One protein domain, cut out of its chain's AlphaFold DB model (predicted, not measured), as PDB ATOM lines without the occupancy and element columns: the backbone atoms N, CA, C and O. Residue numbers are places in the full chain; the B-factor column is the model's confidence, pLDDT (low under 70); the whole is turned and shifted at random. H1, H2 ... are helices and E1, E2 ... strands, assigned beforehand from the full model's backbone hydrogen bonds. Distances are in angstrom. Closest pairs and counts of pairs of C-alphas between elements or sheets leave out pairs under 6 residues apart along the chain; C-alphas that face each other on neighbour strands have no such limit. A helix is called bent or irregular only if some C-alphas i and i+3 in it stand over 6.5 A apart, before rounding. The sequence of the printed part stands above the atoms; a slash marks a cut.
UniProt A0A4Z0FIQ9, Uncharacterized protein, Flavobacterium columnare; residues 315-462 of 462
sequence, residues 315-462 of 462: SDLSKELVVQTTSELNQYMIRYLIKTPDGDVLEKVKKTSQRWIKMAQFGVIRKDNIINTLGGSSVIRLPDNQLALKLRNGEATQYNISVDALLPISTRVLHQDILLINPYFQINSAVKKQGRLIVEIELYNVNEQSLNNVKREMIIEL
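AT A GLANCE: This is residues 315 to 462 of the 462 residues of an uncharacterized protein of Flavobacterium columnare (UniProt A0A4Z0FIQ9). Two strongly twisted sheets stand partly face to face with their strands crossed: a branched sheet of E1, E2, E3, E4 and E5, in which E4 and E5 make a long bent hairpin, and a meander of E6, E7 and E8. H2 and H3 pack on one face of the three-stranded sheet, H4 packs on H2 and grazes both sheets, and the short H1 also grazes both. The printed part has 148 residues, with four named helices and eight named strands that follow along the chain as H1, E1, H2, H3, H4, E2, E3, E4, E5, E6, E7, E8; neighbour strands are antiparallel in both sheets, and the smaller sheet has the order E6, E7, E8. The class is mixed, helices and strands, and the whole is compact, with a radius of gyration of the C-alphas of 15.8 A and spans of 47 by 38 by 25 A.

IN THESE COORDINATES: In the branched sheet, E1 is residues 321 to 324, E2 residues 361 to 366, 15.9 A long, and E3 residues 379 to 381. E4, residues 387 to 398, is 29.5 A long and bends by 69 degrees at residue 394; its C-alpha 398 is at (-49.016, -26.556, -10.925). E5, residues 401 to 408, is 20.4 A long and bends by 62 degrees at residue 404. In the other sheet, E6, residues 424 to 433, is 26.5 A long and bends by 53 degrees at residue 428; E7, residues 436 to 446, is 28.9 A long. E8, residues 455 to 461, is 19.8 A long and ends at (-35.186, 6.208, -7.308). The helices are H1, residues 315 to 320, starting at (-51.990, -10.744, -24.931); H2, residues 327 to 337, 15.4 A long; H3, residues 346 to 350; and H4, residues 353 to 359, 10.0 A long.

HOW THE PARTS SIT: E4 has E2 on one side and E3 and E5 on the other, in staggered pairing: E2 beside residues 387 to 391, E3 beside 387 to 390, E5 beside 391 to 398. N 389 and O 364 are 2.8 A apart between E4 and E2, N 380 and O 388 2.8 A between the hairpin strands E3 and E4, and N 394 and O 405 2.9 A in the hairpin E4 and E5. E3, E4 and E5 form a meander, each strand the antiparallel neighbour of the one before. E1 lies on the other side of E2 from E4, with N 322 and O 363 2.8 A apart. The two sheets form a sandwich, two sheets face to face: the facing parts are 11.7 A centre to centre, with strands at 60 degrees. Between them, the closest C-alphas of E1 and E8 are Gln 324 and Met 458, 6.3 A apart. E6 and E7 are a hairpin, with N 431 and O 438 2.9 A apart; E7 and E8 are another, with N 439 and O 458 2.9 A apart. H2 on one face of this sheet makes two layers; it runs across the strands, at 79 degrees to E8 on the local plane. H3 is on the same face, over E6 at a height over the sheet of 7.4 A, with Leu 346 and Ala 430 as closest C-alphas, 4.6 A apart. H2 and H4 touch at Leu 329 and Met 359, their closest C-alphas, 5.3 A apart, at a shallow tilt of 34 degrees, only just short of steep, opposite ways. In H2 and H3 every O i to N i+4 pair is within hydrogen-bond range; in H1 1 of 2 is, and in H4 1 of 3, beside 3 of 4 O i to N i+3 pairs.

THE WHOLE: The two C-alphas farthest apart are those of Lys 339 and Asn 369, 47.5 A. The printed part has no cut and ends at the chain's last residue, 462. The links E2 to E3 and E5 to E6 are long. Mean pLDDT of the printed part is 94.1, and no printed residue is under 70.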
ATOM      1  N   SER A 315     -52.546 -11.849 -24.140       94.06
ATOM      2  CA  SER A 315     -51.990 -10.744 -24.931       94.06
ATOM      3  C   SER A 315     -52.511  -9.365 -24.500       94.06
ATOM      4  O   SER A 315     -51.795  -8.370 -24.651       94.06
ATOM      5  N   ASP A 316     -53.695  -9.284 -23.883       95.62
ATOM      6  CA  ASP A 316     -54.245  -8.031 -23.350       95.62
ATOM      7  C   ASP A 316     -53.433  -7.483 -22.166       95.62
ATOM      8  O   ASP A 316     -53.450  -6.274 -21.907       95.62
ATOM      9  N   LEU A 317     -52.612  -8.315 -21.510       97.06
ATOM     10  CA  LEU A 317     -51.665  -7.854 -20.489       97.06
ATOM     11  C   LEU A 317     -50.683  -6.815 -21.043       97.06
ATOM     12  O   LEU A 317     -50.223  -5.960 -20.288       97.06
ATOM     13  N   SER A 318     -50.420  -6.797 -22.354       95.75
ATOM     14  CA  SER A 318     -49.629  -5.742 -23.007       95.75
ATOM     15  C   SER A 318     -50.176  -4.334 -22.749       95.75
ATOM     16  O   SER A 318     -49.393  -3.388 -22.712       95.75
ATOM     17  N   LYS A 319     -51.475  -4.195 -22.466       94.25
ATOM     18  CA  LYS A 319     -52.140  -2.931 -22.115       94.25
ATOM     19  C   LYS A 319     -52.566  -2.871 -20.651       94.25
ATOM     20  O   LYS A 319     -52.658  -1.781 -20.105       94.25
ATOM     21  N   GLU A 320     -52.828  -4.019 -20.025       95.88
ATOM     22  CA  GLU A 320     -53.438  -4.071 -18.691       95.88
ATOM     23  C   GLU A 320     -52.444  -4.264 -17.542       95.88
ATOM     24  O   GLU A 320     -52.719  -3.804 -16.436       95.88
ATOM     25  N   LEU A 321     -51.293  -4.910 -17.766       97.31
ATOM     26  CA  LEU A 321     -50.290  -5.098 -16.714       97.31
ATOM     27  C   LEU A 321     -49.765  -3.736 -16.238       97.31
ATOM     28  O   LEU A 321     -49.548  -2.829 -17.037       97.31
ATOM     29  N   VAL A 322     -49.523  -3.590 -14.948       96.69
ATOM     30  CA  VAL A 322     -48.945  -2.400 -14.323       96.69
ATOM     31  C   VAL A 322     -47.809  -2.854 -13.438       96.69
ATOM     32  O   VAL A 322     -47.937  -3.848 -12.723       96.69
ATOM     33  N   VAL A 323     -46.712  -2.106 -13.467       96.19
ATOM     34  CA  VAL A 323     -45.565  -2.358 -12.602       96.19
ATOM     35  C   VAL A 323     -45.083  -1.021 -12.061       96.19
ATOM     36  O   VAL A 323     -44.878  -0.076 -12.821       96.19
ATOM     37  N   GLN A 324     -44.968  -0.922 -10.743       94.06
ATOM     38  CA  GLN A 324     -44.517   0.274 -10.040       94.06
ATOM     39  C   GLN A 324     -43.397  -0.068  -9.063       94.06
ATOM     40  O   GLN A 324     -43.314  -1.185  -8.546       94.06
ATOM     41  N   THR A 325     -42.549   0.922  -8.783       94.88
ATOM     42  CA  THR A 325     -41.539   0.784  -7.737       94.88
ATOM     43  C   THR A 325     -42.161   0.826  -6.338       94.88
ATOM     44  O   THR A 325     -43.255   1.353  -6.128       94.88
ATOM     45  N   THR A 326     -41.437   0.282  -5.367       95.31
ATOM     46  CA  THR A 326     -41.772   0.302  -3.942       95.31
ATOM     47  C   THR A 326     -40.605   0.889  -3.153       95.31
ATOM     48  O   THR A 326     -39.472   0.946  -3.632       95.31
ATOM     49  N   SER A 327     -40.849   1.310  -1.908       95.88
ATOM     50  CA  SER A 327     -39.766   1.769  -1.028       95.88
ATOM     51  C   SER A 327     -38.719   0.678  -0.779       95.88
ATOM     52  O   SER A 327     -37.533   0.986  -0.701       95.88
ATOM     53  N   GLU A 328     -39.141  -0.587  -0.697       96.69
ATOM     54  CA  GLU A 328     -38.241  -1.735  -0.557       96.69
ATOM     55  C   GLU A 328     -37.352  -1.904  -1.796       96.69
ATOM     56  O   GLU A 328     -36.129  -1.997  -1.665       96.69
ATOM     57  N   LEU A 329     -37.944  -1.863  -2.996       97.38
ATOM     58  CA  LEU A 329     -37.202  -1.965  -4.252       97.38
ATOM     59  C   LEU A 329     -36.210  -0.807  -4.420       97.38
ATOM     60  O   LEU A 329     -35.049  -1.045  -4.762       97.38
ATOM     61  N   ASN A 330     -36.634   0.426  -4.131       97.50
ATOM     62  CA  ASN A 330     -35.750   1.592  -4.152       97.50
ATOM     63  C   ASN A 330     -34.550   1.355  -3.224       97.50
ATOM     64  O   ASN A 330     -33.410   1.366  -3.677       97.50
ATOM     65  N   GLN A 331     -34.777   1.027  -1.947       97.31
ATOM     66  CA  GLN A 331     -33.691   0.787  -0.987       97.31
ATOM     67  C   GLN A 331     -32.743  -0.343  -1.403       97.31
ATOM     68  O   GLN A 331     -31.527  -0.232  -1.204       97.31
ATOM     69  N   TYR A 332     -33.277  -1.421  -1.980       97.31
ATOM     70  CA  TYR A 332     -32.462  -2.495  -2.532       97.31
ATOM     71  C   TYR A 332     -31.541  -1.972  -3.642       97.31
ATOM     72  O   TYR A 332     -30.328  -2.200  -3.592       97.31
ATOM     73  N   MET A 333     -32.086  -1.223  -4.605       97.31
ATOM     74  CA  MET A 333     -31.329  -0.711  -5.750       97.31
ATOM     75  C   MET A 333     -30.322   0.378  -5.375       97.31
ATOM     76  O   MET A 333     -29.203   0.340  -5.893       97.31
ATOM     77  N   ILE A 334     -30.653   1.261  -4.422       96.56
ATOM     78  CA  ILE A 334     -29.714   2.229  -3.824       96.56
ATOM     79  C   ILE A 334     -28.452   1.488  -3.378       96.56
ATOM     80  O   ILE A 334     -27.345   1.772  -3.837       96.56
ATOM     81  N   ARG A 335     -28.612   0.465  -2.530       95.88
ATOM     82  CA  ARG A 335     -27.486  -0.317  -1.991       95.88
ATOM     83  C   ARG A 335     -26.749  -1.086  -3.084       95.88
ATOM     84  O   ARG A 335     -25.521  -1.171  -3.053       95.88
ATOM     85  N   TYR A 336     -27.483  -1.637  -4.048       96.56
ATOM     86  CA  TYR A 336     -26.920  -2.467  -5.110       96.56
ATOM     87  C   TYR A 336     -26.077  -1.668  -6.122       96.56
ATOM     88  O   TYR A 336     -25.083  -2.180  -6.657       96.56
ATOM     89  N   LEU A 337     -26.436  -0.401  -6.358       96.19
ATOM     90  CA  LEU A 337     -25.839   0.470  -7.378       96.19
ATOM     91  C   LEU A 337     -25.071   1.679  -6.816       96.19
ATOM     92  O   LEU A 337     -24.591   2.497  -7.607       96.19
ATOM     93  N   ILE A 338     -24.891   1.791  -5.494       92.56
ATOM     94  CA  ILE A 338     -24.248   2.949  -4.841       92.56
ATOM     95  C   ILE A 338     -22.849   3.278  -5.391       92.56
ATOM     96  O   ILE A 338     -22.513   4.443  -5.564       92.56
ATOM     97  N   LYS A 339     -22.043   2.261  -5.733       94.00
ATOM     98  CA  LYS A 339     -20.690   2.425  -6.314       94.00
ATOM     99  C   LYS A 339     -20.647   2.282  -7.839       94.00
ATOM    100  O   LYS A 339     -19.566   2.196  -8.413       94.00
ATOM    101  N   THR A 340     -21.795   2.168  -8.499       95.56
ATOM    102  CA  THR A 340     -21.869   1.995  -9.954       95.56
ATOM    103  C   THR A 340     -22.031   3.364 -10.620       95.56
ATOM    104  O   THR A 340     -22.962   4.074 -10.247       95.56
ATOM    105  N   PRO A 341     -21.159   3.764 -11.565       94.94
ATOM    106  CA  PRO A 341     -21.336   5.000 -12.331       94.94
ATOM    107  C   PRO A 341     -22.643   5.013 -13.138       94.94
ATOM    108  O   PRO A 341     -23.239   3.963 -13.374       94.94
ATOM    109  N   ASP A 342     -23.071   6.198 -13.566       96.88
ATOM    110  CA  ASP A 342     -24.175   6.348 -14.518       96.88
ATOM    111  C   ASP A 342     -23.823   5.702 -15.871       96.88
ATOM    112  O   ASP A 342     -22.657   5.674 -16.274       96.88
ATOM    113  N   GLY A 343     -24.832   5.185 -16.573       97.38
ATOM    114  CA  GLY A 343     -24.682   4.469 -17.841       97.38
ATOM    115  C   GLY A 343     -25.533   3.202 -17.925       97.38
ATOM    116  O   GLY A 343     -26.469   3.005 -17.146       97.38
ATOM    117  N   ASP A 344     -25.205   2.346 -18.892       97.69
ATOM    118  CA  ASP A 344     -25.819   1.025 -19.039       97.69
ATOM    119  C   ASP A 344     -25.375   0.104 -17.892       97.69
ATOM    120  O   ASP A 344     -24.185  -0.147 -17.681       97.69
ATOM    121  N   VAL A 345     -26.353  -0.384 -17.129       97.69
ATOM    122  CA  VAL A 345     -26.157  -1.281 -15.985       97.69
ATOM    123  C   VAL A 345     -26.910  -2.604 -16.152       97.69
ATOM    124  O   VAL A 345     -27.062  -3.347 -15.176       97.69
ATOM    125  N   LEU A 346     -27.356  -2.932 -17.370       97.81
ATOM    126  CA  LEU A 346     -28.193  -4.090 -17.695       97.81
ATOM    127  C   LEU A 346     -27.654  -5.399 -17.120       97.81
ATOM    128  O   LEU A 346     -28.341  -6.068 -16.347       97.81
ATOM    129  N   GLU A 347     -26.402  -5.729 -17.424       97.12
ATOM    130  CA  GLU A 347     -25.776  -6.981 -16.985       97.12
ATOM    131  C   GLU A 347     -25.648  -7.080 -15.465       97.12
ATOM    132  O   GLU A 347     -25.673  -8.170 -14.892       97.12
ATOM    133  N   LYS A 348     -25.547  -5.942 -14.770       96.44
ATOM    134  CA  LYS A 348     -25.524  -5.925 -13.308       96.44
ATOM    135  C   LYS A 348     -26.925  -6.145 -12.741       96.44
ATOM    136  O   LYS A 348     -27.094  -6.993 -11.871       96.44
ATOM    137  N   VAL A 349     -27.929  -5.429 -13.243       96.31
ATOM    138  CA  VAL A 349     -29.317  -5.529 -12.758       96.31
ATOM    139  C   VAL A 349     -29.926  -6.907 -13.071       96.31
ATOM    140  O   VAL A 349     -30.652  -7.456 -12.236       96.31
ATOM    141  N   LYS A 350     -29.564  -7.528 -14.205       96.19
ATOM    142  CA  LYS A 350     -29.975  -8.894 -14.588       96.19
ATOM    143  C   LYS A 350     -29.554  -9.968 -13.594       96.19
ATOM    144  O   LYS A 350     -30.347 -10.859 -13.314       96.19
ATOM    145  N   LYS A 351     -28.360  -9.870 -12.999       95.00
ATOM    146  CA  LYS A 351     -27.821 -10.905 -12.090       95.00
ATOM    147  C   LYS A 351     -28.694 -11.202 -10.875       95.00
ATOM    148  O   LYS A 351     -28.555 -12.264 -10.281       95.00
ATOM    149  N   THR A 352     -29.553 -10.267 -10.472       93.50
ATOM    150  CA  THR A 352     -30.432 -10.438  -9.305       93.50
ATOM    151  C   THR A 352     -31.910 -10.235  -9.638       93.50
ATOM    152  O   THR A 352     -32.710 -10.029  -8.725       93.50
ATOM    153  N   SER A 353     -32.282 -10.316 -10.923       93.19
ATOM    154  CA  SER A 353     -33.646 -10.072 -11.422       93.19
ATOM    155  C   SER A 353     -34.703 -10.885 -10.685       93.19
ATOM    156  O   SER A 353     -35.660 -10.316 -10.171       93.19
ATOM    157  N   GLN A 354     -34.472 -12.187 -10.515       89.19
ATOM    158  CA  GLN A 354     -35.381 -13.090  -9.802       89.19
ATOM    159  C   GLN A 354     -35.702 -12.634  -8.370       89.19
ATOM    160  O   GLN A 354     -36.773 -12.934  -7.852       89.19
ATOM    161  N   ARG A 355     -34.781 -11.908  -7.723       92.38
ATOM    162  CA  ARG A 355     -34.961 -11.402  -6.360       92.38
ATOM    163  C   ARG A 355     -35.650 -10.046  -6.349       92.38
ATOM    164  O   ARG A 355     -36.631  -9.874  -5.636       92.38
ATOM    165  N   TRP A 356     -35.116  -9.074  -7.086       95.31
ATOM    166  CA  TRP A 356     -35.596  -7.698  -6.965       95.31
ATOM    167  C   TRP A 356     -36.932  -7.484  -7.677       95.31
ATOM    168  O   TRP A 356     -37.721  -6.664  -7.221       95.31
ATOM    169  N   ILE A 357     -37.240  -8.246  -8.735       95.62
ATOM    170  CA  ILE A 357     -38.533  -8.140  -9.432       95.62
ATOM    171  C   ILE A 357     -39.685  -8.465  -8.476       95.62
ATOM    172  O   ILE A 357     -40.707  -7.789  -8.510       95.62
ATOM    173  N   LYS A 358     -39.497  -9.410  -7.542       94.62
ATOM    174  CA  LYS A 358     -40.493  -9.729  -6.504       94.62
ATOM    175  C   LYS A 358     -40.760  -8.562  -5.538       94.62
ATOM    176  O   LYS A 358     -41.794  -8.565  -4.882       94.62
ATOM    177  N   MET A 359     -39.868  -7.571  -5.453       96.75
ATOM    178  CA  MET A 359     -40.047  -6.366  -4.627       96.75
ATOM    179  C   MET A 359     -40.861  -5.274  -5.344       96.75
ATOM    180  O   MET A 359     -41.236  -4.282  -4.717       96.75
ATOM    181  N   ALA A 360     -41.115  -5.412  -6.650       96.50
ATOM    182  CA  ALA A 360     -41.947  -4.479  -7.403       96.50
ATOM    183  C   ALA A 360     -43.436  -4.653  -7.062       96.50
ATOM    184  O   ALA A 360     -43.898  -5.741  -6.712       96.50
ATOM    185  N   GLN A 361     -44.212  -3.578  -7.202       96.50
ATOM    186  CA  GLN A 361     -45.664  -3.635  -7.079       96.50
ATOM    187  C   GLN A 361     -46.275  -3.931  -8.445       96.50
ATOM    188  O   GLN A 361     -46.218  -3.103  -9.354       96.50
ATOM    189  N   PHE A 362     -46.927  -5.083  -8.560       97.69
ATOM    190  CA  PHE A 362     -47.684  -5.459  -9.749       97.69
ATOM    191  C   PHE A 362     -49.158  -5.084  -9.623       97.69
ATOM    192  O   PHE A 362     -49.720  -5.071  -8.522       97.69
ATOM    193  N   GLY A 363     -49.796  -4.817 -10.756       97.31
ATOM    194  CA  GLY A 363     -51.240  -4.670 -10.850       97.31
ATOM    195  C   GLY A 363     -51.774  -5.008 -12.235       97.31
ATOM    196  O   GLY A 363     -51.010  -5.099 -13.191       97.31
ATOM    197  N   VAL A 364     -53.088  -5.182 -12.349       97.25
ATOM    198  CA  VAL A 364     -53.782  -5.350 -13.636       97.25
ATOM    199  C   VAL A 364     -54.938  -4.363 -13.708       97.25
ATOM    200  O   VAL A 364     -55.760  -4.306 -12.793       97.25
ATOM    201  N   ILE A 365     -54.990  -3.559 -14.770       95.56
ATOM    202  CA  ILE A 365     -56.047  -2.566 -14.993       95.56
ATOM    203  C   ILE A 365     -57.407  -3.258 -15.047       95.56
ATOM    204  O   ILE A 365     -57.591  -4.261 -15.740       95.56
ATOM    205  N   ARG A 366     -58.382  -2.692 -14.332       91.44
ATOM    206  CA  ARG A 366     -59.764  -3.172 -14.332       91.44
ATOM    207  C   ARG A 366     -60.749  -2.061 -14.634       91.44
ATOM    208  O   ARG A 366     -60.554  -0.901 -14.283       91.44
ATOM    209  N   LYS A 367     -61.822  -2.459 -15.315       83.56
ATOM    210  CA  LYS A 367     -62.943  -1.606 -15.717       83.56
ATOM    211  C   LYS A 367     -64.244  -2.261 -15.275       83.56
ATOM    212  O   LYS A 367     -65.087  -2.616 -16.093       83.56
ATOM    213  N   ASP A 368     -64.363  -2.477 -13.975       82.44
ATOM    214  CA  ASP A 368     -65.574  -2.981 -13.341       82.44
ATOM    215  C   ASP A 368     -66.029  -2.010 -12.243       82.44
ATOM    216  O   ASP A 368     -65.301  -1.109 -11.830       82.44
ATOM    217  N   ASN A 369     -67.272  -2.150 -11.787       80.50
ATOM    218  CA  ASN A 369     -67.805  -1.263 -10.751       80.50
ATOM    219  C   ASN A 369     -67.262  -1.602  -9.356       80.50
ATOM    220  O   ASN A 369     -67.355  -0.784  -8.441       80.50
ATOM    221  N   ILE A 370     -66.700  -2.797  -9.180       83.69
ATOM    222  CA  ILE A 370     -66.286  -3.331  -7.888       83.69
ATOM    223  C   ILE A 370     -64.945  -2.736  -7.474       83.69
ATOM    224  O   ILE A 370     -64.784  -2.392  -6.300       83.69
ATOM    225  N   ILE A 371     -64.010  -2.538  -8.404       87.00
ATOM    226  CA  ILE A 371     -62.701  -1.946  -8.116       87.00
ATOM    227  C   ILE A 371     -62.824  -0.542  -7.509       87.00
ATOM    228  O   ILE A 371     -62.040  -0.186  -6.632       87.00
ATOM    229  N   ASN A 372     -63.866   0.216  -7.870       84.44
ATOM    230  CA  ASN A 372     -64.154   1.536  -7.295       84.44
ATOM    231  C   ASN A 372     -64.537   1.480  -5.806       84.44
ATOM    232  O   ASN A 372     -64.431   2.483  -5.103       84.44
ATOM    233  N   THR A 373     -64.973   0.316  -5.318       85.25
ATOM    234  CA  THR A 373     -65.341   0.092  -3.911       85.25
ATOM    235  C   THR A 373     -64.164  -0.373  -3.052       85.25
ATOM    236  O   THR A 373     -64.290  -0.469  -1.832       85.25
ATOM    237  N   LEU A 374     -63.022  -0.693  -3.668       87.19
ATOM    238  CA  LEU A 374     -61.858  -1.204  -2.956       87.19
ATOM    239  C   LEU A 374     -61.042  -0.079  -2.306       87.19
ATOM    240  O   LEU A 374     -60.860   1.007  -2.857       87.19
ATOM    241  N   GLY A 375     -60.491  -0.372  -1.126       85.31
ATOM    242  CA  GLY A 375     -59.575   0.524  -0.424       85.31
ATOM    243  C   GLY A 375     -58.205   0.630  -1.106       85.31
ATOM    244  O   GLY A 375     -57.798  -0.236  -1.881       85.31
ATOM    245  N   GLY A 376     -57.446   1.679  -0.766       83.50
ATOM    246  CA  GLY A 376     -56.127   1.963  -1.360       83.50
ATOM    247  C   GLY A 376     -55.067   0.867  -1.165       83.50
ATOM    248  O   GLY A 376     -54.079   0.821  -1.899       83.50
ATOM    249  N   SER A 377     -55.271  -0.053  -0.221       88.38
ATOM    250  CA  SER A 377     -54.425  -1.238  -0.035       88.38
ATOM    251  C   SER A 377     -54.553  -2.256  -1.172       88.38
ATOM    252  O   SER A 377     -53.602  -2.991  -1.421       88.38
ATOM    253  N   SER A 378     -55.675  -2.277  -1.897       92.38
ATOM    254  CA  SER A 378     -55.967  -3.267  -2.945       92.38
ATOM    255  C   SER A 378     -55.910  -2.708  -4.366       92.38
ATOM    256  O   SER A 378     -56.012  -3.478  -5.318       92.38
ATOM    257  N   VAL A 379     -55.737  -1.392  -4.530       94.81
ATOM    258  CA  VAL A 379     -55.717  -0.738  -5.847       94.81
ATOM    259  C   VAL A 379     -54.493   0.148  -6.041       94.81
ATOM    260  O   VAL A 379     -54.011   0.797  -5.110       94.81
ATOM    261  N   ILE A 380     -53.993   0.176  -7.271       94.50
ATOM    262  CA  ILE A 380     -53.045   1.158  -7.786       94.50
ATOM    263  C   ILE A 380     -53.861   2.228  -8.502       94.50
ATOM    264  O   ILE A 380     -54.651   1.914  -9.394       94.50
ATOM    265  N   ARG A 381     -53.665   3.490  -8.114       92.12
ATOM    266  CA  ARG A 381     -54.242   4.638  -8.817       92.12
ATOM    267  C   ARG A 381     -53.265   5.074  -9.898       92.12
ATOM    268  O   ARG A 381     -52.115   5.391  -9.594       92.12
ATOM    269  N   LEU A 382     -53.719   5.040 -11.140       91.38
ATOM    270  CA  LEU A 382     -52.958   5.452 -12.312       91.38
ATOM    271  C   LEU A 382     -53.377   6.866 -12.741       91.38
ATOM    272  O   LEU A 382     -54.395   7.376 -12.258       91.38
ATOM    273  N   PRO A 383     -52.625   7.502 -13.659       87.06
ATOM    274  CA  PRO A 383     -53.114   8.671 -14.383       87.06
ATOM    275  C   PRO A 383     -54.496   8.419 -15.018       87.06
ATOM    276  O   PRO A 383     -54.918   7.277 -15.208       87.06
ATOM    277  N   ASP A 384     -55.219   9.498 -15.317       85.44
ATOM    278  CA  ASP A 384     -56.536   9.460 -15.977       85.44
ATOM    279  C   ASP A 384     -57.639   8.723 -15.198       85.44
ATOM    280  O   ASP A 384     -58.604   8.221 -15.776       85.44
ATOM    281  N   ASN A 385     -57.510   8.659 -13.868       84.75
ATOM    282  CA  ASN A 385     -58.435   7.967 -12.963       84.75
ATOM    283  C   ASN A 385     -58.591   6.462 -13.243       84.75
ATOM    284  O   ASN A 385     -59.552   5.846 -12.777       84.75
ATOM    285  N   GLN A 386     -57.651   5.846 -13.967       91.94
ATOM    286  CA  GLN A 386     -57.643   4.397 -14.130       91.94
ATOM    287  C   GLN A 386     -57.230   3.712 -12.822       91.94
ATOM    288  O   GLN A 386     -56.376   4.196 -12.073       91.94
ATOM    289  N   LEU A 387     -57.832   2.555 -12.560       94.38
ATOM    290  CA  LEU A 387     -57.518   1.726 -11.406       94.38
ATOM    291  C   LEU A 387     -56.970   0.383 -11.878       94.38
ATOM    292  O   LEU A 387     -57.539  -0.265 -12.759       94.38
ATOM    293  N   ALA A 388     -55.874  -0.041 -11.262       96.06
ATOM    294  CA  ALA A 388     -55.366  -1.393 -11.403       96.06
ATOM    295  C   ALA A 388     -55.499  -2.144 -10.086       96.06
ATOM    296  O   ALA A 388     -55.183  -1.624  -9.015       96.06
ATOM    297  N   LEU A 389     -55.971  -3.380 -10.165       96.69
ATOM    298  CA  LEU A 389     -56.038  -4.270  -9.025       96.69
ATOM    299  C   LEU A 389     -54.616  -4.659  -8.626       96.69
ATOM    300  O   LEU A 389     -53.877  -5.189  -9.453       96.69
ATOM    301  N   LYS A 390     -54.230  -4.402  -7.373       97.19
ATOM    302  CA  LYS A 390     -52.911  -4.787  -6.862       97.19
ATOM    303  C   LYS A 390     -52.788  -6.299  -6.787       97.19
ATOM    304  O   LYS A 390     -53.684  -6.979  -6.277       97.19
ATOM    305  N   LEU A 391     -51.634  -6.786  -7.223       97.81
ATOM    306  CA  LEU A 391     -51.228  -8.170  -7.065       97.81
ATOM    307  C   LEU A 391     -50.192  -8.300  -5.947       97.81
ATOM    308  O   LEU A 391     -49.470  -7.352  -5.624       97.81
ATOM    309  N   ARG A 392     -50.120  -9.494  -5.373       95.88
ATOM    310  CA  ARG A 392     -49.100  -9.929  -4.422       95.88
ATOM    311  C   ARG A 392     -48.397 -11.162  -4.964       95.88
ATOM    312  O   ARG A 392     -49.004 -11.949  -5.689       95.88
ATOM    313  N   ASN A 393     -47.154 -11.358  -4.539       95.81
ATOM    314  CA  ASN A 393     -46.512 -12.656  -4.681       95.81
ATOM    315  C   ASN A 393     -47.226 -13.669  -3.776       95.81
ATOM    316  O   ASN A 393     -47.632 -13.358  -2.649       95.81
ATOM    317  N   GLY A 394     -47.389 -14.876  -4.279       95.00
ATOM    318  CA  GLY A 394     -47.928 -16.009  -3.555       95.00
ATOM    319  C   GLY A 394     -47.524 -17.298  -4.244       95.00
ATOM    320  O   GLY A 394     -46.603 -17.315  -5.058       95.00
ATOM    321  N   GLU A 395     -48.242 -18.359  -3.919       94.56
ATOM    322  CA  GLU A 395     -48.007 -19.685  -4.465       94.56
ATOM    323  C   GLU A 395     -49.286 -20.201  -5.123       94.56
ATOM    324  O   GLU A 395     -50.393 -19.899  -4.667       94.56
ATOM    325  N   ALA A 396     -49.124 -20.967  -6.195       93.75
ATOM    326  CA  ALA A 396     -50.185 -21.729  -6.840       93.75
ATOM    327  C   ALA A 396     -49.710 -23.168  -7.067       93.75
ATOM    328  O   ALA A 396     -48.511 -23.432  -7.160       93.75
ATOM    329  N   THR A 397     -50.649 -24.106  -7.167       89.06
ATOM    330  CA  THR A 397     -50.326 -25.492  -7.508       89.06
ATOM    331  C   THR A 397     -50.289 -25.657  -9.020       89.06
ATOM    332  O   THR A 397     -51.257 -25.361  -9.715       89.06
ATOM    333  N   GLN A 398     -49.181 -26.177  -9.529       85.69
ATOM    334  CA  GLN A 398     -49.016 -26.556 -10.925       85.69
ATOM    335  C   GLN A 398     -48.361 -27.935 -10.955       85.69
ATOM    336  O   GLN A 398     -47.360 -28.133 -10.285       85.69
ATOM    337  N   TYR A 399     -48.918 -28.915 -11.673       84.69
ATOM    338  CA  TYR A 399     -48.383 -30.293 -11.712       84.69
ATOM    339  C   TYR A 399     -48.094 -30.910 -10.329       84.69
ATOM    340  O   TYR A 399     -47.081 -31.581 -10.137       84.69
ATOM    341  N   ASN A 400     -48.980 -30.678  -9.351       87.25
ATOM    342  CA  ASN A 400     -48.827 -31.114  -7.955       87.25
ATOM    343  C   ASN A 400     -47.590 -30.552  -7.224       87.25
ATOM    344  O   ASN A 400     -47.222 -31.062  -6.168       87.25
ATOM    345  N   ILE A 401     -46.962 -29.496  -7.748       92.31
ATOM    346  CA  ILE A 401     -45.891 -28.753  -7.080       92.31
ATOM    347  C   ILE A 401     -46.324 -27.309  -6.810       92.31
ATOM    348  O   ILE A 401     -47.146 -26.746  -7.534       92.31
ATOM    349  N   SER A 402     -45.782 -26.719  -5.743       94.44
ATOM    350  CA  SER A 402     -45.977 -25.300  -5.445       94.44
ATOM    351  C   SER A 402     -45.035 -24.457  -6.304       94.44
ATOM    352  O   SER A 402     -43.830 -24.722  -6.343       94.44
ATOM    353  N   VAL A 403     -45.579 -23.464  -7.003       95.19
ATOM    354  CA  VAL A 403     -44.831 -22.530  -7.855       95.19
ATOM    355  C   VAL A 403     -45.201 -21.087  -7.528       95.19
ATOM    356  O   VAL A 403     -46.308 -20.810  -7.064       95.19
ATOM    357  N   ASP A 404     -44.281 -20.158  -7.802       95.12
ATOM    358  CA  ASP A 404     -44.525 -18.723  -7.643       95.12
ATOM    359  C   ASP A 404     -45.739 -18.280  -8.476       95.12
ATOM    360  O   ASP A 404     -45.897 -18.670  -9.635       95.12
ATOM    361  N   ALA A 405     -46.569 -17.404  -7.918       97.38
ATOM    362  CA  ALA A 405     -47.692 -16.800  -8.620       97.38
ATOM    363  C   ALA A 405     -47.868 -15.324  -8.253       97.38
ATOM    364  O   ALA A 405     -47.583 -14.906  -7.127       97.38
ATOM    365  N   LEU A 406     -48.394 -14.537  -9.193       97.94
ATOM    366  CA  LEU A 406     -48.981 -13.232  -8.890       97.94
ATOM    367  C   LEU A 406     -50.498 -13.388  -8.777       97.94
ATOM    368  O   LEU A 406     -51.172 -13.795  -9.726       97.94
ATOM    369  N   LEU A 407     -51.007 -13.055  -7.594       96.81
ATOM    370  CA  LEU A 407     -52.401 -13.221  -7.186       96.81
ATOM    371  C   LEU A 407     -52.998 -11.868  -6.805       96.81
ATOM    372  O   LEU A 407     -52.265 -11.021  -6.285       96.81
ATOM    373  N   PRO A 408     -54.307 -11.640  -6.974       95.75
ATOM    374  CA  PRO A 408     -54.947 -10.431  -6.485       95.75
ATOM    375  C   PRO A 408     -54.822 -10.321  -4.961       95.75
ATOM    376  O   PRO A 408     -54.907 -11.302  -4.222       95.75
ATOM    377  N   ILE A 409     -54.654  -9.094  -4.467       94.69
ATOM    378  CA  ILE A 409     -54.787  -8.812  -3.029       94.69
ATOM    379  C   ILE A 409     -56.257  -8.907  -2.598       94.69
ATOM    380  O   ILE A 409     -56.556  -9.268  -1.462       94.69
ATOM    381  N   SER A 410     -57.186  -8.564  -3.492       92.19
ATOM    382  CA  SER A 410     -58.616  -8.687  -3.218       92.19
ATOM    383  C   SER A 410     -59.011 -10.155  -3.083       92.19
ATOM    384  O   SER A 410     -58.590 -10.975  -3.886       92.19
ATOM    385  N   THR A 411     -59.870 -10.458  -2.112       88.44
ATOM    386  CA  THR A 411     -60.456 -11.791  -1.892       88.44
ATOM    387  C   THR A 411     -61.794 -11.984  -2.606       88.44
ATOM    388  O   THR A 411     -62.438 -13.016  -2.452       88.44
ATOM    389  N   ARG A 412     -62.259 -10.987  -3.372       89.19
ATOM    390  CA  ARG A 412     -63.502 -11.114  -4.142       89.19
ATOM    391  C   ARG A 412     -63.294 -12.109  -5.279       89.19
ATOM    392  O   ARG A 412     -62.318 -11.979  -6.017       89.19
ATOM    393  N   VAL A 413     -64.240 -13.033  -5.445       87.25
ATOM    394  CA  VAL A 413     -64.232 -14.064  -6.499       87.25
ATOM    395  C   VAL A 413     -63.990 -13.459  -7.878       87.25
ATOM    396  O   VAL A 413     -63.083 -13.887  -8.575       87.25
ATOM    397  N   LEU A 414     -64.730 -12.405  -8.236       87.19
ATOM    398  CA  LEU A 414     -64.662 -11.760  -9.557       87.19
ATOM    399  C   LEU A 414     -63.287 -11.169  -9.909       87.19
ATOM    400  O   LEU A 414     -63.074 -10.757 -11.041       87.19
ATOM    401  N   HIS A 415     -62.370 -11.086  -8.946       93.12
ATOM    402  CA  HIS A 415     -60.994 -10.649  -9.164       93.12
ATOM    403  C   HIS A 415     -59.994 -11.810  -9.221       93.12
ATOM    404  O   HIS A 415     -58.838 -11.591  -9.586       93.12
ATOM    405  N   GLN A 416     -60.412 -13.020  -8.835       94.25
ATOM    406  CA  GLN A 416     -59.569 -14.217  -8.842       94.25
ATOM    407  C   GLN A 416     -59.319 -14.759 -10.247       94.25
ATOM    408  O   GLN A 416     -58.499 -15.657 -10.406       94.25
ATOM    409  N   ASP A 417     -59.971 -14.203 -11.270       95.38
ATOM    410  CA  ASP A 417     -59.665 -14.521 -12.661       95.38
ATOM    411  C   ASP A 417     -58.211 -14.146 -13.027       95.38
ATOM    412  O   ASP A 417     -57.589 -14.803 -13.866       95.38
ATOM    413  N   ILE A 418     -57.633 -13.141 -12.348       96.19
ATOM    414  CA  ILE A 418     -56.214 -12.783 -12.467       96.19
ATOM    415  C   ILE A 418     -55.376 -13.788 -11.688       96.19
ATOM    416  O   ILE A 418     -55.101 -13.621 -10.504       96.19
ATOM    417  N   LEU A 419     -54.904 -14.806 -12.387       96.75
ATOM    418  CA  LEU A 419     -53.973 -15.780 -11.845       96.75
ATOM    419  C   LEU A 419     -52.815 -15.943 -12.822       96.75
ATOM    420  O   LEU A 419     -52.978 -16.482 -13.918       96.75
ATOM    421  N   LEU A 420     -51.657 -15.420 -12.426       97.38
ATOM    422  CA  LEU A 420     -50.426 -15.453 -13.208       97.38
ATOM    423  C   LEU A 420     -49.454 -16.430 -12.541       97.38
ATOM    424  O   LEU A 420     -48.686 -16.052 -11.658       97.38
ATOM    425  N   ILE A 421     -49.541 -17.693 -12.938       96.75
ATOM    426  CA  ILE A 421     -48.738 -18.817 -12.458       96.75
ATOM    427  C   ILE A 421     -47.387 -18.806 -13.160       96.75
ATOM    428  O   ILE A 421     -47.312 -18.722 -14.389       96.75
ATOM    429  N   ASN A 422     -46.335 -18.935 -12.356       95.81
ATOM    430  CA  ASN A 422     -44.945 -19.023 -12.773       95.81
ATOM    431  C   ASN A 422     -44.557 -17.927 -13.793       95.81
ATOM    432  O   ASN A 422     -44.187 -18.236 -14.929       95.81
ATOM    433  N   PRO A 423     -44.711 -16.633 -13.442       96.44
ATOM    434  CA  PRO A 423     -44.439 -15.544 -14.368       96.44
ATOM    435  C   PRO A 423     -42.929 -15.352 -14.561       96.44
ATOM    436  O   PRO A 423     -42.191 -15.072 -13.613       96.44
ATOM    437  N   TYR A 424     -42.473 -15.430 -15.808       95.88
ATOM    438  CA  TYR A 424     -41.085 -15.198 -16.186       95.88
ATOM    439  C   TYR A 424     -40.891 -13.803 -16.763       95.88
ATOM    440  O   TYR A 424     -41.452 -13.439 -17.802       95.88
ATOM    441  N   PHE A 425     -40.026 -13.043 -16.099       95.94
ATOM    442  CA  PHE A 425     -39.648 -11.703 -16.511       95.94
ATOM    443  C   PHE A 425     -38.209 -11.670 -17.011       95.94
ATOM    444  O   PHE A 425     -37.302 -12.207 -16.369       95.94
ATOM    445  N   GLN A 426     -37.989 -10.974 -18.119       94.81
ATOM    446  CA  GLN A 426     -36.659 -10.603 -18.593       94.81
ATOM    447  C   GLN A 426     -36.457  -9.093 -18.490       94.81
ATOM    448  O   GLN A 426     -37.418  -8.327 -18.461       94.81
ATOM    449  N   ILE A 427     -35.195  -8.668 -18.414       97.12
ATOM    450  CA  ILE A 427     -34.829  -7.251 -18.438       97.12
ATOM    451  C   ILE A 427     -34.270  -6.937 -19.814       97.12
ATOM    452  O   ILE A 427     -33.239  -7.496 -20.205       97.12
ATOM    453  N   ASN A 428     -34.920  -6.017 -20.510       96.44
ATOM    454  CA  ASN A 428     -34.537  -5.614 -21.854       96.44
ATOM    455  C   ASN A 428     -33.559  -4.437 -21.835       96.44
ATOM    456  O   ASN A 428     -32.636  -4.394 -22.643       96.44
ATOM    457  N   SER A 429     -33.719  -3.515 -20.884       98.00
ATOM    458  CA  SER A 429     -32.819  -2.376 -20.694       98.00
ATOM    459  C   SER A 429     -32.722  -1.996 -19.216       98.00
ATOM    460  O   SER A 429     -33.664  -2.198 -18.448       98.00
ATOM    461  N   ALA A 430     -31.568  -1.471 -18.800       97.94
ATOM    462  CA  ALA A 430     -31.408  -0.854 -17.489       97.94
ATOM    463  C   ALA A 430     -30.355   0.258 -17.565       97.94
ATOM    464  O   ALA A 430     -29.174  -0.016 -17.772       97.94
ATOM    465  N   VAL A 431     -30.777   1.508 -17.388       98.31
ATOM    466  CA  VAL A 431     -29.909   2.687 -17.495       98.31
ATOM    467  C   VAL A 431     -29.947   3.468 -16.191       98.31
ATOM    468  O   VAL A 431     -31.006   3.924 -15.754       98.31
ATOM    469  N   LYS A 432     -28.778   3.642 -15.572       97.81
ATOM    470  CA  LYS A 432     -28.603   4.514 -14.410       97.81
ATOM    471  C   LYS A 432     -28.304   5.936 -14.884       97.81
ATOM    472  O   LYS A 432     -27.364   6.137 -15.652       97.81
ATOM    473  N   LYS A 433     -29.082   6.917 -14.433       95.81
ATOM    474  CA  LYS A 433     -28.909   8.330 -14.790       95.81
ATOM    475  C   LYS A 433     -29.414   9.240 -13.678       95.81
ATOM    476  O   LYS A 433     -30.585   9.164 -13.320       95.81
ATOM    477  N   GLN A 434     -28.562  10.142 -13.188       91.12
ATOM    478  CA  GLN A 434     -28.936  11.251 -12.296       91.12
ATOM    479  C   GLN A 434     -29.760  10.808 -11.072       91.12
ATOM    480  O   GLN A 434     -30.815  11.365 -10.788       91.12
ATOM    481  N   GLY A 435     -29.292   9.776 -10.360       92.06
ATOM    482  CA  GLY A 435     -29.989   9.266  -9.169       92.06
ATOM    483  C   GLY A 435     -31.245   8.444  -9.475       92.06
ATOM    484  O   GLY A 435     -32.030   8.175  -8.578       92.06
ATOM    485  N   ARG A 436     -31.443   8.015 -10.725       96.56
ATOM    486  CA  ARG A 436     -32.532   7.117 -11.120       96.56
ATOM    487  C   ARG A 436     -32.010   5.910 -11.872       96.56
ATOM    488  O   ARG A 436     -30.984   5.978 -12.550       96.56
ATOM    489  N   LEU A 437     -32.752   4.819 -11.785       97.62
ATOM    490  CA  LEU A 437     -32.595   3.634 -12.611       97.62
ATOM    491  C   LEU A 437     -33.859   3.465 -13.457       97.62
ATOM    492  O   LEU A 437     -34.941   3.238 -12.920       97.62
ATOM    493  N   ILE A 438     -33.710   3.569 -14.774       97.81
ATOM    494  CA  ILE A 438     -34.779   3.327 -15.747       97.81
ATOM    495  C   ILE A 438     -34.625   1.888 -16.233       97.81
ATOM    496  O   ILE A 438     -33.569   1.545 -16.768       97.81
ATOM    497  N   VAL A 439     -35.635   1.047 -16.016       97.62
ATOM    498  CA  VAL A 439     -35.604  -0.383 -16.362       97.62
ATOM    499  C   VAL A 439     -36.792  -0.731 -17.242       97.62
ATOM    500  O   VAL A 439     -37.926  -0.478 -16.846       97.62
ATOM    501  N   GLU A 440     -36.552  -1.383 -18.377       97.75
ATOM    502  CA  GLU A 440     -37.602  -2.076 -19.124       97.75
ATOM    503  C   GLU A 440     -37.600  -3.558 -18.741       97.75
ATOM    504  O   GLU A 440     -36.611  -4.268 -18.960       97.75
ATOM    505  N   ILE A 441     -38.718  -4.032 -18.194       96.69
ATOM    506  CA  ILE A 441     -38.973  -5.457 -17.980       96.69
ATOM    507  C   ILE A 441     -39.997  -5.976 -18.983       96.69
ATOM    508  O   ILE A 441     -40.879  -5.243 -19.421       96.69
ATOM    509  N   GLU A 442     -39.920  -7.259 -19.306       97.00
ATOM    510  CA  GLU A 442     -40.873  -7.935 -20.179       97.00
ATOM    511  C   GLU A 442     -41.341  -9.240 -19.553       97.00
ATOM    512  O   GLU A 442     -40.522 -10.093 -19.208       97.00
ATOM    513  N   LEU A 443     -42.660  -9.395 -19.427       97.75
ATOM    514  CA  LEU A 443     -43.281 -10.678 -19.114       97.75
ATOM    515  C   LEU A 443     -43.340 -11.498 -20.405       97.75
ATOM    516  O   LEU A 443     -44.150 -11.205 -21.282       97.75
ATOM    517  N   TYR A 444     -42.483 -12.508 -20.527       96.62
ATOM    518  CA  TYR A 444     -42.363 -13.289 -21.763       96.62
ATOM    519  C   TYR A 444     -42.954 -14.699 -21.648       96.62
ATOM    520  O   TYR A 444     -43.167 -15.361 -22.663       96.62
ATOM    521  N   ASN A 445     -43.238 -15.179 -20.435       96.31
ATOM    522  CA  ASN A 445     -43.944 -16.439 -20.228       96.31
ATOM    523  C   ASN A 445     -44.756 -16.401 -18.928       96.31
ATOM    524  O   ASN A 445     -44.280 -15.887 -17.916       96.31
ATOM    525  N   VAL A 446     -45.986 -16.907 -18.962       96.38
ATOM    526  CA  VAL A 446     -46.860 -17.055 -17.789       96.38
ATOM    527  C   VAL A 446     -47.943 -18.079 -18.098       96.38
ATOM    528  O   VAL A 446     -48.363 -18.195 -19.248       96.38
ATOM    529  N   ASN A 447     -48.421 -18.819 -17.096       95.00
ATOM    530  CA  ASN A 447     -49.455 -19.849 -17.278       95.00
ATOM    531  C   ASN A 447     -49.095 -20.887 -18.362       95.00
ATOM    532  O   ASN A 447     -49.988 -21.448 -18.994       95.00
ATOM    533  N   GLU A 448     -47.794 -21.138 -18.564       92.62
ATOM    534  CA  GLU A 448     -47.233 -22.013 -19.614       92.62
ATOM    535  C   GLU A 448     -47.452 -21.513 -21.043       92.62
ATOM    536  O   GLU A 448     -47.299 -22.262 -22.006       92.62
ATOM    537  N   GLN A 449     -47.776 -20.233 -21.194       94.00
ATOM    538  CA  GLN A 449     -47.937 -19.578 -22.480       94.00
ATOM    539  C   GLN A 449     -46.826 -18.552 -22.678       94.00
ATOM    540  O   GLN A 449     -46.555 -17.721 -21.808       94.00
ATOM    541  N   SER A 450     -46.192 -18.599 -23.846       94.94
ATOM    542  CA  SER A 450     -45.245 -17.570 -24.268       94.94
ATOM    543  C   SER A 450     -45.998 -16.317 -24.699       94.94
ATOM    544  O   SER A 450     -46.961 -16.387 -25.463       94.94
ATOM    545  N   LEU A 451     -45.540 -15.166 -24.220       95.25
ATOM    546  CA  LEU A 451     -46.116 -13.863 -24.514       95.25
ATOM    547  C   LEU A 451     -45.137 -13.027 -25.327       95.25
ATOM    548  O   LEU A 451     -43.927 -13.103 -25.137       95.25
ATOM    549  N   ASN A 452     -45.686 -12.186 -26.198       91.56
ATOM    550  CA  ASN A 452     -44.915 -11.249 -27.001       91.56
ATOM    551  C   ASN A 452     -45.267  -9.816 -26.594       91.56
ATOM    552  O   ASN A 452     -46.447  -9.469 -26.520       91.56
ATOM    553  N   ASN A 453     -44.252  -8.968 -26.411       90.62
ATOM    554  CA  ASN A 453     -44.400  -7.520 -26.240       90.62
ATOM    555  C   ASN A 453     -45.195  -7.078 -24.995       90.62
ATOM    556  O   ASN A 453     -45.819  -6.014 -24.998       90.62
ATOM    557  N   VAL A 454     -45.146  -7.833 -23.895       96.88
ATOM    558  CA  VAL A 454     -45.700  -7.392 -22.600       96.88
ATOM    559  C   VAL A 454     -44.613  -6.666 -21.804       96.88
ATOM    560  O   VAL A 454     -44.106  -7.151 -20.794       96.88
ATOM    561  N   LYS A 455     -44.220  -5.495 -22.316       96.56
ATOM    562  CA  LYS A 455     -43.103  -4.684 -21.810       96.56
ATOM    563  C   LYS A 455     -43.574  -3.575 -20.884       96.56
ATOM    564  O   LYS A 455     -44.608  -2.956 -21.145       96.56
ATOM    565  N   ARG A 456     -42.824  -3.297 -19.821       96.38
ATOM    566  CA  ARG A 456     -43.103  -2.228 -18.858       96.38
ATOM    567  C   ARG A 456     -41.830  -1.521 -18.447       96.38
ATOM    568  O   ARG A 456     -40.878  -2.156 -18.007       96.38
ATOM    569  N   GLU A 457     -41.859  -0.201 -18.562       95.88
ATOM    570  CA  GLU A 457     -40.822   0.659 -18.016       95.88
ATOM    571  C   GLU A 457     -41.126   0.976 -16.550       95.88
ATOM    572  O   GLU A 457     -42.268   1.252 -16.175       95.88
ATOM    573  N   MET A 458     -40.089   0.944 -15.723       94.75
ATOM    574  CA  MET A 458     -40.111   1.403 -14.344       94.75
ATOM    575  C   MET A 458     -38.990   2.406 -14.116       94.75
ATOM    576  O   MET A 458     -37.858   2.197 -14.552       94.75
ATOM    577  N   ILE A 459     -39.296   3.451 -13.352       95.81
ATOM    578  CA  ILE A 459     -38.314   4.410 -12.849       95.81
ATOM    579  C   ILE A 459     -38.147   4.151 -11.352       95.81
ATOM    580  O   ILE A 459     -39.097   4.284 -10.579       95.81
ATOM    581  N   ILE A 460     -36.947   3.739 -10.959       96.19
ATOM    582  CA  ILE A 460     -36.563   3.432  -9.579       96.19
ATOM    583  C   ILE A 460     -35.664   4.566  -9.080       96.19
ATOM    584  O   ILE A 460     -34.686   4.915  -9.740       96.19
ATOM    585  N   GLU A 461     -35.982   5.133  -7.920       95.12
ATOM    586  CA  GLU A 461     -35.186   6.208  -7.308       95.12
ATOM    587  C   GLU A 461     -33.991   5.604  -6.535       95.12
ATOM    588  O   GLU A 461     -34.166   4.621  -5.801       95.12
ATOM    589  N   LEU A 462     -32.785   6.162  -6.736       91.81
ATOM    590  CA  LEU A 462     -31.490   5.692  -6.204       91.81
ATOM    591  C   LEU A 462     -30.831   6.652  -5.197       91.81
ATOM    592  O   LEU A 462     -31.294   7.799  -5.043       91.81
TER     593      LEU A 462